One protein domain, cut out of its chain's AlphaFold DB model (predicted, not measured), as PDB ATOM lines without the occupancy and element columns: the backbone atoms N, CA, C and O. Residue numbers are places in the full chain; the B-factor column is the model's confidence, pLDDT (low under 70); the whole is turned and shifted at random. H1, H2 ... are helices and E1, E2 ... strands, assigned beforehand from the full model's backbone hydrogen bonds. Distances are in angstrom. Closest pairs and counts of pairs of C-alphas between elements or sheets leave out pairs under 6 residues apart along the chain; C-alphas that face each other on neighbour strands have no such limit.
ATOM      1  N   LEU A  15     158.859 114.536 147.194       88.88
ATOM      2  CA  LEU A  15     160.274 114.776 147.475       88.88
ATOM      3  C   LEU A  15     160.915 115.488 146.277       88.88
ATOM      4  O   LEU A  15     160.661 115.141 145.125       88.88
ATOM      5  N   CYS A  16     161.741 116.503 146.541       88.50
ATOM      6  CA  CYS A  16     162.509 117.164 145.489       88.50
ATOM      7  C   CYS A  16     163.780 116.354 145.213       88.50
ATOM      8  O   CYS A  16     164.701 116.360 146.031       88.50
ATOM      9  N   LEU A  17     163.834 115.680 144.066       87.25
ATOM     10  CA  LEU A  17     164.985 114.915 143.599       87.25
ATOM     11  C   LEU A  17     165.466 115.514 142.276       87.25
ATOM     12  O   LEU A  17     164.708 115.639 141.319       87.25
ATOM     13  N   ASN A  18     166.734 115.929 142.213       89.12
ATOM     14  CA  ASN A  18     167.343 116.495 140.999       89.12
ATOM     15  C   ASN A  18     166.548 117.661 140.371       89.12
ATOM     16  O   ASN A  18     166.407 117.741 139.150       89.12
ATOM     17  N   ASN A  19     166.034 118.573 141.204       87.19
ATOM     18  CA  ASN A  19     165.184 119.703 140.798       87.19
ATOM     19  C   ASN A  19     163.846 119.305 140.148       87.19
ATOM     20  O   ASN A  19     163.214 120.135 139.494       87.19
ATOM     21  N   LYS A  20     163.403 118.056 140.320       87.00
ATOM     22  CA  LYS A  20     162.063 117.595 139.957       87.00
ATOM     23  C   LYS A  20     161.325 117.146 141.210       87.00
ATOM     24  O   LYS A  20     161.919 116.587 142.128       87.00
ATOM     25  N   CYS A  21     160.029 117.416 141.249       86.75
ATOM     26  CA  CYS A  21     159.164 116.926 142.311       86.75
ATOM     27  C   CYS A  21     158.623 115.568 141.899       86.75
ATOM     28  O   CYS A  21     157.903 115.457 140.908       86.75
ATOM     29  N   GLU A  22     159.014 114.545 142.644       90.88
ATOM     30  CA  GLU A  22     158.572 113.177 142.420       90.88
ATOM     31  C   GLU A  22     157.600 112.796 143.538       90.88
ATOM     32  O   GLU A  22     157.923 112.928 144.726       90.88
ATOM     33  N   VAL A  23     156.396 112.360 143.151       91.12
ATOM     34  CA  VAL A  23     155.380 111.850 144.080       91.12
ATOM     35  C   VAL A  23     155.906 110.559 144.689       91.12
ATOM     36  O   VAL A  23     156.253 109.631 143.962       91.12
ATOM     37  N   GLN A  24     155.978 110.518 146.013       93.12
ATOM     38  CA  GLN A  24     156.366 109.336 146.763       93.12
ATOM     39  C   GLN A  24     155.135 108.606 147.291       93.12
ATOM     40  O   GLN A  24     154.091 109.212 147.546       93.12
ATOM     41  N   GLU A  25     155.280 107.303 147.516       91.56
ATOM     42  CA  GLU A  25     154.254 106.518 148.198       91.56
ATOM     43  C   GLU A  25     154.069 107.015 149.638       91.56
ATOM     44  O   GLU A  25     152.940 107.198 150.084       91.56
ATOM     45  N   CYS A  26     155.160 107.360 150.327       93.94
ATOM     46  CA  CYS A  26     155.121 107.999 151.638       93.94
ATOM     47  C   CYS A  26     156.294 108.957 151.863       93.94
ATOM     48  O   CYS A  26     157.323 108.887 151.196       93.94
ATOM     49  N   ARG A  27     156.142 109.852 152.846       91.94
ATOM     50  CA  ARG A  27     157.238 110.686 153.378       91.94
ATOM     51  C   ARG A  27     157.320 110.683 154.898       91.94
ATOM     52  O   ARG A  27     158.368 110.997 155.458       91.94
ATOM     53  N   THR A  28     156.224 110.339 155.559       91.50
ATOM     54  CA  THR A  28     156.127 110.157 157.005       91.50
ATOM     55  C   THR A  28     155.358 108.866 157.282       91.50
ATOM     56  O   THR A  28     154.678 108.335 156.402       91.50
ATOM     57  N   ASN A  29     155.443 108.356 158.511       90.38
ATOM     58  CA  ASN A  29     154.708 107.151 158.907       90.38
ATOM     59  C   ASN A  29     153.182 107.326 158.851       90.38
ATOM     60  O   ASN A  29     152.471 106.331 158.731       90.38
ATOM     61  N   ASP A  30     152.683 108.563 158.904       90.75
ATOM     62  CA  ASP A  30     151.246 108.857 158.855       90.75
ATOM     63  C   ASP A  30     150.655 108.586 157.463       90.75
ATOM     64  O   ASP A  30     149.466 108.303 157.335       90.75
ATOM     65  N   HIS A  31     151.493 108.585 156.421       92.88
ATOM     66  CA  HIS A  31     151.083 108.299 155.043       92.88
ATOM     67  C   HIS A  31     150.812 106.804 154.798       92.88
ATOM     68  O   HIS A  31     150.158 106.448 153.823       92.88
ATOM     69  N   CYS A  32     151.308 105.921 155.671       92.19
ATOM     70  CA  CYS A  32     151.257 104.465 155.495       92.19
ATOM     71  C   CYS A  32     150.187 103.774 156.355       92.19
ATOM     72  O   CYS A  32     150.198 102.552 156.527       92.19
ATOM     73  N   GLY A  33     149.254 104.545 156.919       89.88
ATOM     74  CA  GLY A  33     148.194 104.033 157.782       89.88
ATOM     75  C   GLY A  33     148.701 103.446 159.107       89.88
ATOM     76  O   GLY A  33     149.867 103.565 159.496       89.88
ATOM     77  N   GLU A  34     147.801 102.789 159.841       88.25
ATOM     78  CA  GLU A  34     148.058 102.396 161.234       88.25
ATOM     79  C   GLU A  34     149.228 101.408 161.375       88.25
ATOM     80  O   GLU A  34     150.040 101.535 162.293       88.25
ATOM     81  N   LYS A  35     149.399 100.477 160.427       86.94
ATOM     82  CA  LYS A  35     150.419  99.412 160.485       86.94
ATOM     83  C   LYS A  35     151.644  99.619 159.588       86.94
ATOM     84  O   LYS A  35     152.614  98.881 159.739       86.94
ATOM     85  N   GLY A  36     151.634 100.605 158.691       91.50
ATOM     86  CA  GLY A  36     152.736 100.822 157.750       91.50
ATOM     87  C   GLY A  36     153.760 101.846 158.236       91.50
ATOM     88  O   GLY A  36     153.376 102.910 158.710       91.50
ATOM     89  N   LEU A  37     155.055 101.559 158.149       91.56
ATOM     90  CA  LEU A  37     156.113 102.563 158.314       91.56
ATOM     91  C   LEU A  37     156.604 103.022 156.945       91.56
ATOM     92  O   LEU A  37     156.551 102.267 155.978       91.56
ATOM     93  N   CYS A  38     157.063 104.267 156.879       94.38
ATOM     94  CA  CYS A  38     157.662 104.801 155.671       94.38
ATOM     95  C   CYS A  38     159.164 104.507 155.665       94.38
ATOM     96  O   CYS A  38     159.922 105.166 156.380       94.38
ATOM     97  N   GLU A  39     159.588 103.536 154.860       94.56
ATOM     98  CA  GLU A  39     160.993 103.164 154.680       94.56
ATOM     99  C   GLU A  39     161.396 103.433 153.230       94.56
ATOM    100  O   GLU A  39     160.740 102.971 152.301       94.56
ATOM    101  N   ASP A  40     162.439 104.243 153.023       93.75
ATOM    102  CA  ASP A  40     162.923 104.636 151.690       93.75
ATOM    103  C   ASP A  40     161.824 105.161 150.744       93.75
ATOM    104  O   ASP A  40     161.849 104.933 149.536       93.75
ATOM    105  N   ASN A  41     160.874 105.921 151.302       93.56
ATOM    106  CA  ASN A  41     159.703 106.477 150.616       93.56
ATOM    107  C   ASN A  41     158.656 105.446 150.141       93.56
ATOM    108  O   ASN A  41     157.768 105.804 149.361       93.56
ATOM    109  N   HIS A  42     158.716 104.210 150.650       93.31
ATOM    110  CA  HIS A  42     157.738 103.140 150.448       93.31
ATOM    111  C   HIS A  42     157.050 102.733 151.754       93.31
ATOM    112  O   HIS A  42     157.649 102.766 152.830       93.31
ATOM    113  N   CYS A  43     155.784 102.319 151.666       94.00
ATOM    114  CA  CYS A  43     155.050 101.843 152.833       94.00
ATOM    115  C   CYS A  43     155.334 100.364 153.099       94.00
ATOM    116  O   CYS A  43     154.858  99.482 152.385       94.00
ATOM    117  N   VAL A  44     156.070 100.085 154.175       93.56
ATOM    118  CA  VAL A  44     156.321  98.726 154.667       93.56
ATOM    119  C   VAL A  44     155.331  98.418 155.782       93.56
ATOM    120  O   VAL A  44     155.310  99.089 156.812       93.56
ATOM    121  N   PHE A  45     154.475  97.417 155.577       89.56
ATOM    122  CA  PHE A  45     153.447  97.026 156.543       89.56
ATOM    123  C   PHE A  45     153.949  95.929 157.476       89.56
ATOM    124  O   PHE A  45     154.429  94.892 157.023       89.56
ATOM    125  N   TYR A  46     153.768  96.151 158.775       89.94
ATOM    126  CA  TYR A  46     154.112  95.199 159.825       89.94
ATOM    127  C   TYR A  46     152.858  94.621 160.479       89.94
ATOM    128  O   TYR A  46     151.745  95.125 160.292       89.94
ATOM    129  N   ASP A  47     153.033  93.585 161.297       86.81
ATOM    130  CA  ASP A  47     151.924  92.997 162.049       86.81
ATOM    131  C   ASP A  47     151.316  94.031 163.014       86.81
ATOM    132  O   ASP A  47     150.086  94.107 163.172       86.81
ATOM    133  N   CYS A  48     152.172  94.855 163.630       90.19
ATOM    134  CA  CYS A  48     151.781  95.853 164.614       90.19
ATOM    135  C   CYS A  48     152.764  97.026 164.739       90.19
ATOM    136  O   CYS A  48     153.906  96.971 164.306       90.19
ATOM    137  N   LYS A  49     152.294  98.092 165.394       88.12
ATOM    138  CA  LYS A  49     153.133  99.169 165.964       88.12
ATOM    139  C   LYS A  49     152.844  99.404 167.452       88.12
ATOM    140  O   LYS A  49     153.623 100.055 168.140       88.12
ATOM    141  N   LYS A  50     151.690  98.923 167.915       88.25
ATOM    142  CA  LYS A  50     151.176  98.974 169.282       88.25
ATOM    143  C   LYS A  50     150.401  97.685 169.543       88.25
ATOM    144  O   LYS A  50     149.991  97.022 168.583       88.25
ATOM    145  N   ASP A  51     150.191  97.352 170.809       86.69
ATOM    146  CA  ASP A  51     149.521  96.115 171.224       86.69
ATOM    147  C   ASP A  51     148.107  95.987 170.628       86.69
ATOM    148  O   ASP A  51     147.706  94.895 170.218       86.69
ATOM    149  N   GLU A  52     147.373  97.094 170.452       87.31
ATOM    150  CA  GLU A  52     146.007  97.055 169.913       87.31
ATOM    151  C   GLU A  52     145.947  96.544 168.464       87.31
ATOM    152  O   GLU A  52     144.961  95.928 168.061       87.31
ATOM    153  N   HIS A  53     147.018  96.725 167.681       88.69
ATOM    154  CA  HIS A  53     147.076  96.257 166.291       88.69
ATOM    155  C   HIS A  53     147.099  94.725 166.188       88.69
ATOM    156  O   HIS A  53     146.768  94.175 165.128       88.69
ATOM    157  N   CYS A  54     147.480  94.033 167.265       86.62
ATOM    158  CA  CYS A  54     147.523  92.578 167.300       86.62
ATOM    159  C   CYS A  54     146.149  91.946 167.526       86.62
ATOM    160  O   CYS A  54     145.910  90.852 167.012       86.62
ATOM    161  N   ASN A  55     145.227  92.650 168.182       83.44
ATOM    162  CA  ASN A  55     143.909  92.139 168.570       83.44
ATOM    163  C   ASN A  55     142.849  92.384 167.483       83.44
ATOM    164  O   ASN A  55     141.765  92.901 167.745       83.44
ATOM    165  N   THR A  56     143.171  92.029 166.237       82.50
ATOM    166  CA  THR A  56     142.254  92.158 165.092       82.50
ATOM    167  C   THR A  56     141.687  90.789 164.691       82.50
ATOM    168  O   THR A  56     142.419  89.796 164.734       82.50
ATOM    169  N   PRO A  57     140.407  90.697 164.268       80.44
ATOM    170  CA  PRO A  57     139.800  89.432 163.831       80.44
ATOM    171  C   PRO A  57     140.559  88.754 162.681       80.44
ATOM    172  O   PRO A  57     140.566  87.525 162.576       80.44
ATOM    173  N   ASP A  58     141.223  89.566 161.856       79.56
ATOM    174  CA  ASP A  58     141.971  89.146 160.672       79.56
ATOM    175  C   ASP A  58     143.389  88.641 160.991       79.56
ATOM    176  O   ASP A  58     144.106  88.213 160.086       79.56
ATOM    177  N   ASN A  59     143.814  88.644 162.263       78.88
ATOM    178  CA  ASN A  59     145.142  88.158 162.628       78.88
ATOM    179  C   ASN A  59     145.267  86.645 162.324       78.88
ATOM    180  O   ASN A  59     144.458  85.832 162.804       78.88
ATOM    181  N   PRO A  60     146.271  86.214 161.535       77.88
ATOM    182  CA  PRO A  60     146.452  84.805 161.197       77.88
ATOM    183  C   PRO A  60     146.778  83.937 162.423       77.88
ATOM    184  O   PRO A  60     146.477  82.742 162.411       77.88
ATOM    185  N   LYS A  61     147.334  84.514 163.499       80.38
ATOM    186  CA  LYS A  61     147.637  83.803 164.747       80.38
ATOM    187  C   LYS A  61     146.379  83.703 165.612       80.38
ATOM    188  O   LYS A  61     145.829  84.712 166.049       80.38
ATOM    189  N   LYS A  62     145.932  82.470 165.875       76.00
ATOM    190  CA  LYS A  62     144.707  82.178 166.638       76.00
ATOM    191  C   LYS A  62     144.709  82.833 168.025       76.00
ATOM    192  O   LYS A  62     143.713  83.451 168.379       76.00
ATOM    193  N   ASP A  63     145.826  82.767 168.749       75.25
ATOM    194  CA  ASP A  63     145.940  83.322 170.109       75.25
ATOM    195  C   ASP A  63     145.761  84.853 170.144       75.25
ATOM    196  O   ASP A  63     145.243  85.402 171.114       75.25
ATOM    197  N   CYS A  64     146.083  85.552 169.050       79.75
ATOM    198  CA  CYS A  64     145.864  86.995 168.945       79.75
ATOM    199  C   CYS A  64     144.385  87.370 168.797       79.75
ATOM    200  O   CYS A  64     143.987  88.462 169.191       79.75
ATOM    201  N   ARG A  65     143.549  86.472 168.259       77.31
ATOM    202  CA  ARG A  65     142.102  86.724 168.133       77.31
ATOM    203  C   ARG A  65     141.396  86.681 169.481       77.31
ATOM    204  O   ARG A  65     140.393  87.362 169.658       77.31
ATOM    205  N   ASP A  66     141.958  85.928 170.420       80.75
ATOM    206  CA  ASP A  66     141.484  85.840 171.799       80.75
ATOM    207  C   ASP A  66     142.057  86.970 172.681       80.75
ATOM    208  O   ASP A  66     141.950  86.907 173.904       80.75
ATOM    209  N   GLY A  67     142.692  87.993 172.087       82.69
ATOM    210  CA  GLY A  67     143.253  89.138 172.809       82.69
ATOM    211  C   GLY A  67     144.602  88.872 173.486       82.69
ATOM    212  O   GLY A  67     145.034  89.661 174.327       82.69
ATOM    213  N   LYS A  68     145.273  87.754 173.175       87.81
ATOM    214  CA  LYS A  68     146.505  87.304 173.844       87.81
ATOM    215  C   LYS A  68     147.755  87.538 173.001       87.81
ATOM    216  O   LYS A  68     148.581  86.639 172.852       87.81
ATOM    217  N   CYS A  69     147.906  88.735 172.445       88.50
ATOM    218  CA  CYS A  69     149.120  89.114 171.731       88.50
ATOM    219  C   CYS A  69     149.605  90.505 172.115       88.50
ATOM    220  O   CYS A  69     148.803  91.398 172.384       88.50
ATOM    221  N   ARG A  70     150.926  90.669 172.076       89.31
ATOM    222  CA  ARG A  70     151.605  91.958 172.227       89.31
ATOM    223  C   ARG A  70     152.373  92.301 170.963       89.31
ATOM    224  O   ARG A  70     152.749  91.407 170.201       89.31
ATOM    225  N   CYS A  71     152.666  93.577 170.784       89.56
ATOM    226  CA  CYS A  71     153.577  94.028 169.757       89.56
ATOM    227  C   CYS A  71     155.014  94.015 170.277       89.56
ATOM    228  O   CYS A  71     155.370  94.814 171.140       89.56
ATOM    229  N   ASN A  72     155.847  93.124 169.745       87.81
ATOM    230  CA  ASN A  72     157.277  93.093 170.024       87.81
ATOM    231  C   ASN A  72     158.044  93.365 168.729       87.81
ATOM    232  O   ASN A  72     157.901  92.615 167.770       87.81
ATOM    233  N   GLU A  73     158.805  94.460 168.681       89.19
ATOM    234  CA  GLU A  73     159.605  94.845 167.504       89.19
ATOM    235  C   GLU A  73     158.824  94.784 166.173       89.19
ATOM    236  O   GLU A  73     159.304  94.266 165.170       89.19
ATOM    237  N   LEU A  74     157.596  95.323 166.166       90.06
ATOM    238  CA  LEU A  74     156.676  95.348 165.014       90.06
ATOM    239  C   LEU A  74     156.057  93.986 164.626       90.06
ATOM    240  O   LEU A  74     155.276  93.904 163.675       90.06
ATOM    241  N   VAL A  75     156.332  92.924 165.385       89.56
ATOM    242  CA  VAL A  75     155.752  91.587 165.202       89.56
ATOM    243  C   VAL A  75     154.745  91.297 166.315       89.56
ATOM    244  O   VAL A  75     155.008  91.525 167.495       89.56
ATOM    245  N   CYS A  76     153.577  90.755 165.959       89.25
ATOM    246  CA  CYS A  76     152.618  90.308 166.967       89.25
ATOM    247  C   CYS A  76     153.065  88.976 167.563       89.25
ATOM    248  O   CYS A  76     153.004  87.942 166.891       89.25
ATOM    249  N   GLU A  77     153.479  88.974 168.822       89.56
ATOM    250  CA  GLU A  77     153.873  87.768 169.545       89.56
ATOM    251  C   GLU A  77     152.742  87.286 170.456       89.56
ATOM    252  O   GLU A  77     152.146  88.105 171.166       89.56
ATOM    253  N   PRO A  78     152.437  85.974 170.465       88.56
ATOM    254  CA  PRO A  78     151.499  85.419 171.425       88.56
ATOM    255  C   PRO A  78     152.059  85.547 172.840       88.56
ATOM    256  O   PRO A  78     153.240  85.309 173.087       88.56
ATOM    257  N   VAL A  79     151.183  85.896 173.772       90.06
ATOM    258  CA  VAL A  79     151.479  85.979 175.201       90.06
ATOM    259  C   VAL A  79     150.487  85.138 175.990       90.06
ATOM    260  O   VAL A  79     149.442  84.735 175.487       90.06
ATOM    261  N   THR A  80     150.794  84.854 177.253       88.81
ATOM    262  CA  THR A  80     149.878  84.055 178.080       88.81
ATOM    263  C   THR A  80     148.674  84.893 178.520       88.81
ATOM    264  O   THR A  80     147.553  84.381 178.604       88.81
ATOM    265  N   CYS A  81     148.892  86.187 178.772       90.75
ATOM    266  CA  CYS A  81     147.865  87.136 179.180       90.75
ATOM    267  C   CYS A  81     148.170  88.562 178.718       90.75
ATOM    268  O   CYS A  81     149.301  88.895 178.413       90.75
ATOM    269  N   MET A  82     147.138  89.400 178.718       88.44
ATOM    270  CA  MET A  82     147.242  90.857 178.529       88.44
ATOM    271  C   MET A  82     146.480  91.549 179.658       88.44
ATOM    272  O   MET A  82     146.929  92.533 180.233       88.44
ATOM    273  N   GLU A  83     145.351  90.950 180.041       87.69
ATOM    274  CA  GLU A  83     144.522  91.372 181.157       87.69
ATOM    275  C   GLU A  83     144.224  90.191 182.089       87.69
ATOM    276  O   GLU A  83     144.387  89.021 181.729       87.69
ATOM    277  N   SER A  84     143.719  90.492 183.287       88.19
ATOM    278  CA  SER A  84     143.353  89.485 184.292       88.19
ATOM    279  C   SER A  84     142.293  88.488 183.808       88.19
ATOM    280  O   SER A  84     142.246  87.371 184.315       88.19
ATOM    281  N   ILE A  85     141.469  88.849 182.814       89.38
ATOM    282  CA  ILE A  85     140.468  87.946 182.218       89.38
ATOM    283  C   ILE A  85     141.093  86.762 181.464       89.38
ATOM    284  O   ILE A  85     140.435  85.743 181.269       89.38
ATOM    285  N   HIS A  86     142.359  86.880 181.049       90.12
ATOM    286  CA  HIS A  86     143.084  85.825 180.337       90.12
ATOM    287  C   HIS A  86     143.685  84.776 181.280       90.12
ATOM    288  O   HIS A  86     144.120  83.722 180.811       90.12
ATOM    289  N   CYS A  87     143.687  85.055 182.585       91.81
ATOM    290  CA  CYS A  87     144.233  84.192 183.618       91.81
ATOM    291  C   CYS A  87     143.134  83.432 184.365       91.81
ATOM    292  O   CYS A  87     141.950  83.778 184.317       91.81
ATOM    293  N   LYS A  88     143.509  82.367 185.082       93.75
ATOM    294  CA  LYS A  88     142.552  81.670 185.953       93.75
ATOM    295  C   LYS A  88     142.110  82.594 187.090       93.75
ATOM    296  O   LYS A  88     142.811  83.526 187.467       93.75
ATOM    297  N   LYS A  89     140.981  82.267 187.729       92.38
ATOM    298  CA  LYS A  89     140.384  83.051 188.830       92.38
ATOM    299  C   LYS A  89     141.378  83.453 189.943       92.38
ATOM    300  O   LYS A  89     141.256  84.538 190.510       92.38
ATOM    301  N   ASN A  90     142.380  82.617 190.230       90.88
ATOM    302  CA  ASN A  90     143.369  82.852 191.290       90.88
ATOM    303  C   ASN A  90     144.705  83.427 190.789       90.88
ATOM    304  O   ASN A  90     145.566  83.736 191.596       90.88
ATOM    305  N   GLU A  91     144.856  83.647 189.489       93.94
ATOM    306  CA  GLU A  91     146.065  84.203 188.875       93.94
ATOM    307  C   GLU A  91     145.866  85.696 188.552       93.94
ATOM    308  O   GLU A  91     144.737  86.203 188.587       93.94
ATOM    309  N   ILE A  92     146.958  86.404 188.275       91.19
ATOM    310  CA  ILE A  92     146.975  87.760 187.715       91.19
ATOM    311  C   ILE A  92     147.971  87.824 186.558       91.19
ATOM    312  O   ILE A  92     148.905  87.024 186.494       91.19
ATOM    313  N   CYS A  93     147.763  88.769 185.643       92.94
ATOM    314  CA  CYS A  93     148.687  88.987 184.541       92.94
ATOM    315  C   CYS A  93     149.868  89.851 184.993       92.94
ATOM    316  O   CYS A  93     149.654  90.911 185.580       92.94
ATOM    317  N   SER A  94     151.100  89.425 184.705       89.88
ATOM    318  CA  SER A  94     152.306  90.207 185.018       89.88
ATOM    319  C   SER A  94     152.423  91.505 184.216       89.88
ATOM    320  O   SER A  94     153.107  92.427 184.656       89.88
ATOM    321  N   GLY A  95     151.698  91.609 183.098       86.69
ATOM    322  CA  GLY A  95     151.696  92.778 182.227       86.69
ATOM    323  C   GLY A  95     153.037  92.995 181.522       86.69
ATOM    324  O   GLY A  95     153.934  92.150 181.563       86.69
ATOM    325  N   ASN A  96     153.174  94.156 180.877       80.56
ATOM    326  CA  ASN A  96     154.369  94.499 180.098       80.56
ATOM    327  C   ASN A  96     155.606  94.771 180.974       80.56
ATOM    328  O   ASN A  96     156.725  94.593 180.504       80.56
ATOM    329  N   ASN A  97     155.401  95.162 182.236       78.56
ATOM    330  CA  ASN A  97     156.456  95.416 183.216       78.56
ATOM    331  C   ASN A  97     156.158  94.595 184.481       78.56
ATOM    332  O   ASN A  97     155.444  95.090 185.359       78.56
ATOM    333  N   PRO A  98     156.639  93.342 184.557       75.25
ATOM    334  CA  PRO A  98     156.395  92.484 185.706       75.25
ATOM    335  C   PRO A  98     156.933  93.142 186.981       75.25
ATOM    336  O   PRO A  98     158.019  93.715 186.997       75.25
ATOM    337  N   VAL A  99     156.147  93.070 188.060       73.44
ATOM    338  CA  VAL A  99     156.528  93.648 189.362       73.44
ATOM    339  C   VAL A  99     157.609  92.816 190.064       73.44
ATOM    340  O   VAL A  99     158.312  93.315 190.940       73.44
ATOM    341  N   ASP A 100     157.744  91.547 189.682       72.88
ATOM    342  CA  ASP A 100     158.802  90.656 190.141       72.88
ATOM    343  C   ASP A 100     159.769  90.381 188.988       72.88
ATOM    344  O   ASP A 100     159.350  89.922 187.925       72.88
ATOM    345  N   GLU A 101     161.058  90.638 189.211       76.56
ATOM    346  CA  GLU A 101     162.122  90.447 188.218       76.56
ATOM    347  C   GLU A 101     162.242  88.989 187.739       76.56
ATOM    348  O   GLU A 101     162.815  88.734 186.684       76.56
ATOM    349  N   ASN A 102     161.679  88.030 188.483       79.75
ATOM    350  CA  ASN A 102     161.691  86.611 188.127       79.75
ATOM    351  C   ASN A 102     160.472  86.169 187.305       79.75
ATOM    352  O   ASN A 102     160.404  85.008 186.899       79.75
ATOM    353  N   VAL A 103     159.488  87.045 187.091       76.88
ATOM    354  CA  VAL A 103     158.274  86.715 186.342       76.88
ATOM    355  C   VAL A 103     158.407  87.262 184.931       76.88
ATOM    356  O   VAL A 103     158.560  88.461 184.729       76.88
ATOM    357  N   GLU A 104     158.315  86.388 183.932       83.19
ATOM    358  CA  GLU A 104     158.313  86.817 182.536       83.19
ATOM    359  C   GLU A 104     157.107  87.731 182.257       83.19
ATOM    360  O   GLU A 104     155.996  87.513 182.759       83.19
ATOM    361  N   ALA A 105     157.322  88.774 181.452       83.31
ATOM    362  CA  ALA A 105     156.263  89.693 181.053       83.31
ATOM    363  C   ALA A 105     155.098  88.940 180.391       83.31
ATOM    364  O   ALA A 105     155.300  87.991 179.632       83.31
ATOM    365  N   ASN A 106     153.875  89.397 180.654       89.50
ATOM    366  CA  ASN A 106     152.641  88.849 180.091       89.50
ATOM    367  C   ASN A 106     152.426  87.343 180.353       89.50
ATOM    368  O   ASN A 106     151.870  86.609 179.523       89.50
ATOM    369  N   THR A 107     152.833  86.889 181.540       90.56
ATOM    370  CA  THR A 107     152.531  85.557 182.074       90.56
ATOM    371  C   THR A 107     151.493  85.630 183.191       90.56
ATOM    372  O   THR A 107     151.417  86.603 183.945       90.56
ATOM    373  N   CYS A 108     150.643  84.604 183.278       92.44
ATOM    374  CA  CYS A 108     149.750  84.443 184.418       92.44
ATOM    375  C   CYS A 108     150.531  83.820 185.572       92.44
ATOM    376  O   CYS A 108     151.105  82.743 185.410       92.44
ATOM    377  N   TYR A 109     150.509  84.454 186.738       92.88
ATOM    378  CA  TYR A 109     151.110  83.909 187.953       92.88
ATOM    379  C   TYR A 109     150.131  83.996 189.119       92.88
ATOM    380  O   TYR A 109     149.175  84.774 189.095       92.88
ATOM    381  N   VAL A 110     150.347  83.160 190.131       93.00
ATOM    382  CA  VAL A 110     149.580  83.210 191.377       93.00
ATOM    383  C   VAL A 110     150.277  84.213 192.293       93.00
ATOM    384  O   VAL A 110     151.414  83.951 192.686       93.00
TER     385      VAL A 110
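This is residues 15 to 110 of the 363 residues of an uncharacterized protein of Oikopleura dioica (UniProt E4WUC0). With little regular structure, the printed part is a rod of three small hairpins in a row: E1 and E2 at one end, E3 and E4 with H1, then E5 and E6 with H2 and H3. Residues 79 to 110, with no named element, make the other end. The 96 residues run E1, E2, H1, E3, E4, H2, H3, E5, E6, mixed in class, with 35 residues in named elements and three antiparallel two-stranded sheets. The whole is only just loose, close to extended: radius of gyration of the C-alphas 18.5 A, spans 66 by 29 by 14 A.

E5 is residues 69 to 72, 9.2 A long, and E6 75 to 78, 9.7 A, ending at C-alpha 78 (151.499, 85.419, 171.425). H2 is 51 to 54, H3 62 to 65, E3 36 to 39, E4 42 to 45, H1 29 to 32, E2 20 to 23 and E1 15 to 17, from C-alpha 15 (160.274, 114.776, 147.475).

In the hairpin E5 and E6, N 72 and O 75 are within hydrogen-bond range, 2.9 A. The closest C-alphas of H2 and E5 are those of Asp 51 and Arg 70, 4.8 A; of H3 and E6, Asp 63 and Pro 78, 6.1 A; of H1 and E3, Asn 29 and Leu 37, 4.8 A. In the hairpins E3 and E4, and E1 and E2, N 39 and O 42, and N 17 and O 20, are each 2.9 A apart. E1 and E3 are apart. The helices are too short for O i to N i+4 pairs; each one's single O i to N i+3 pair is within range.

The farthest C-alphas, Asn 19 and Asn 90, are 66.2 A apart. The printed part has no cut, no link is long, and no printed residue is under 70 in pLDDT.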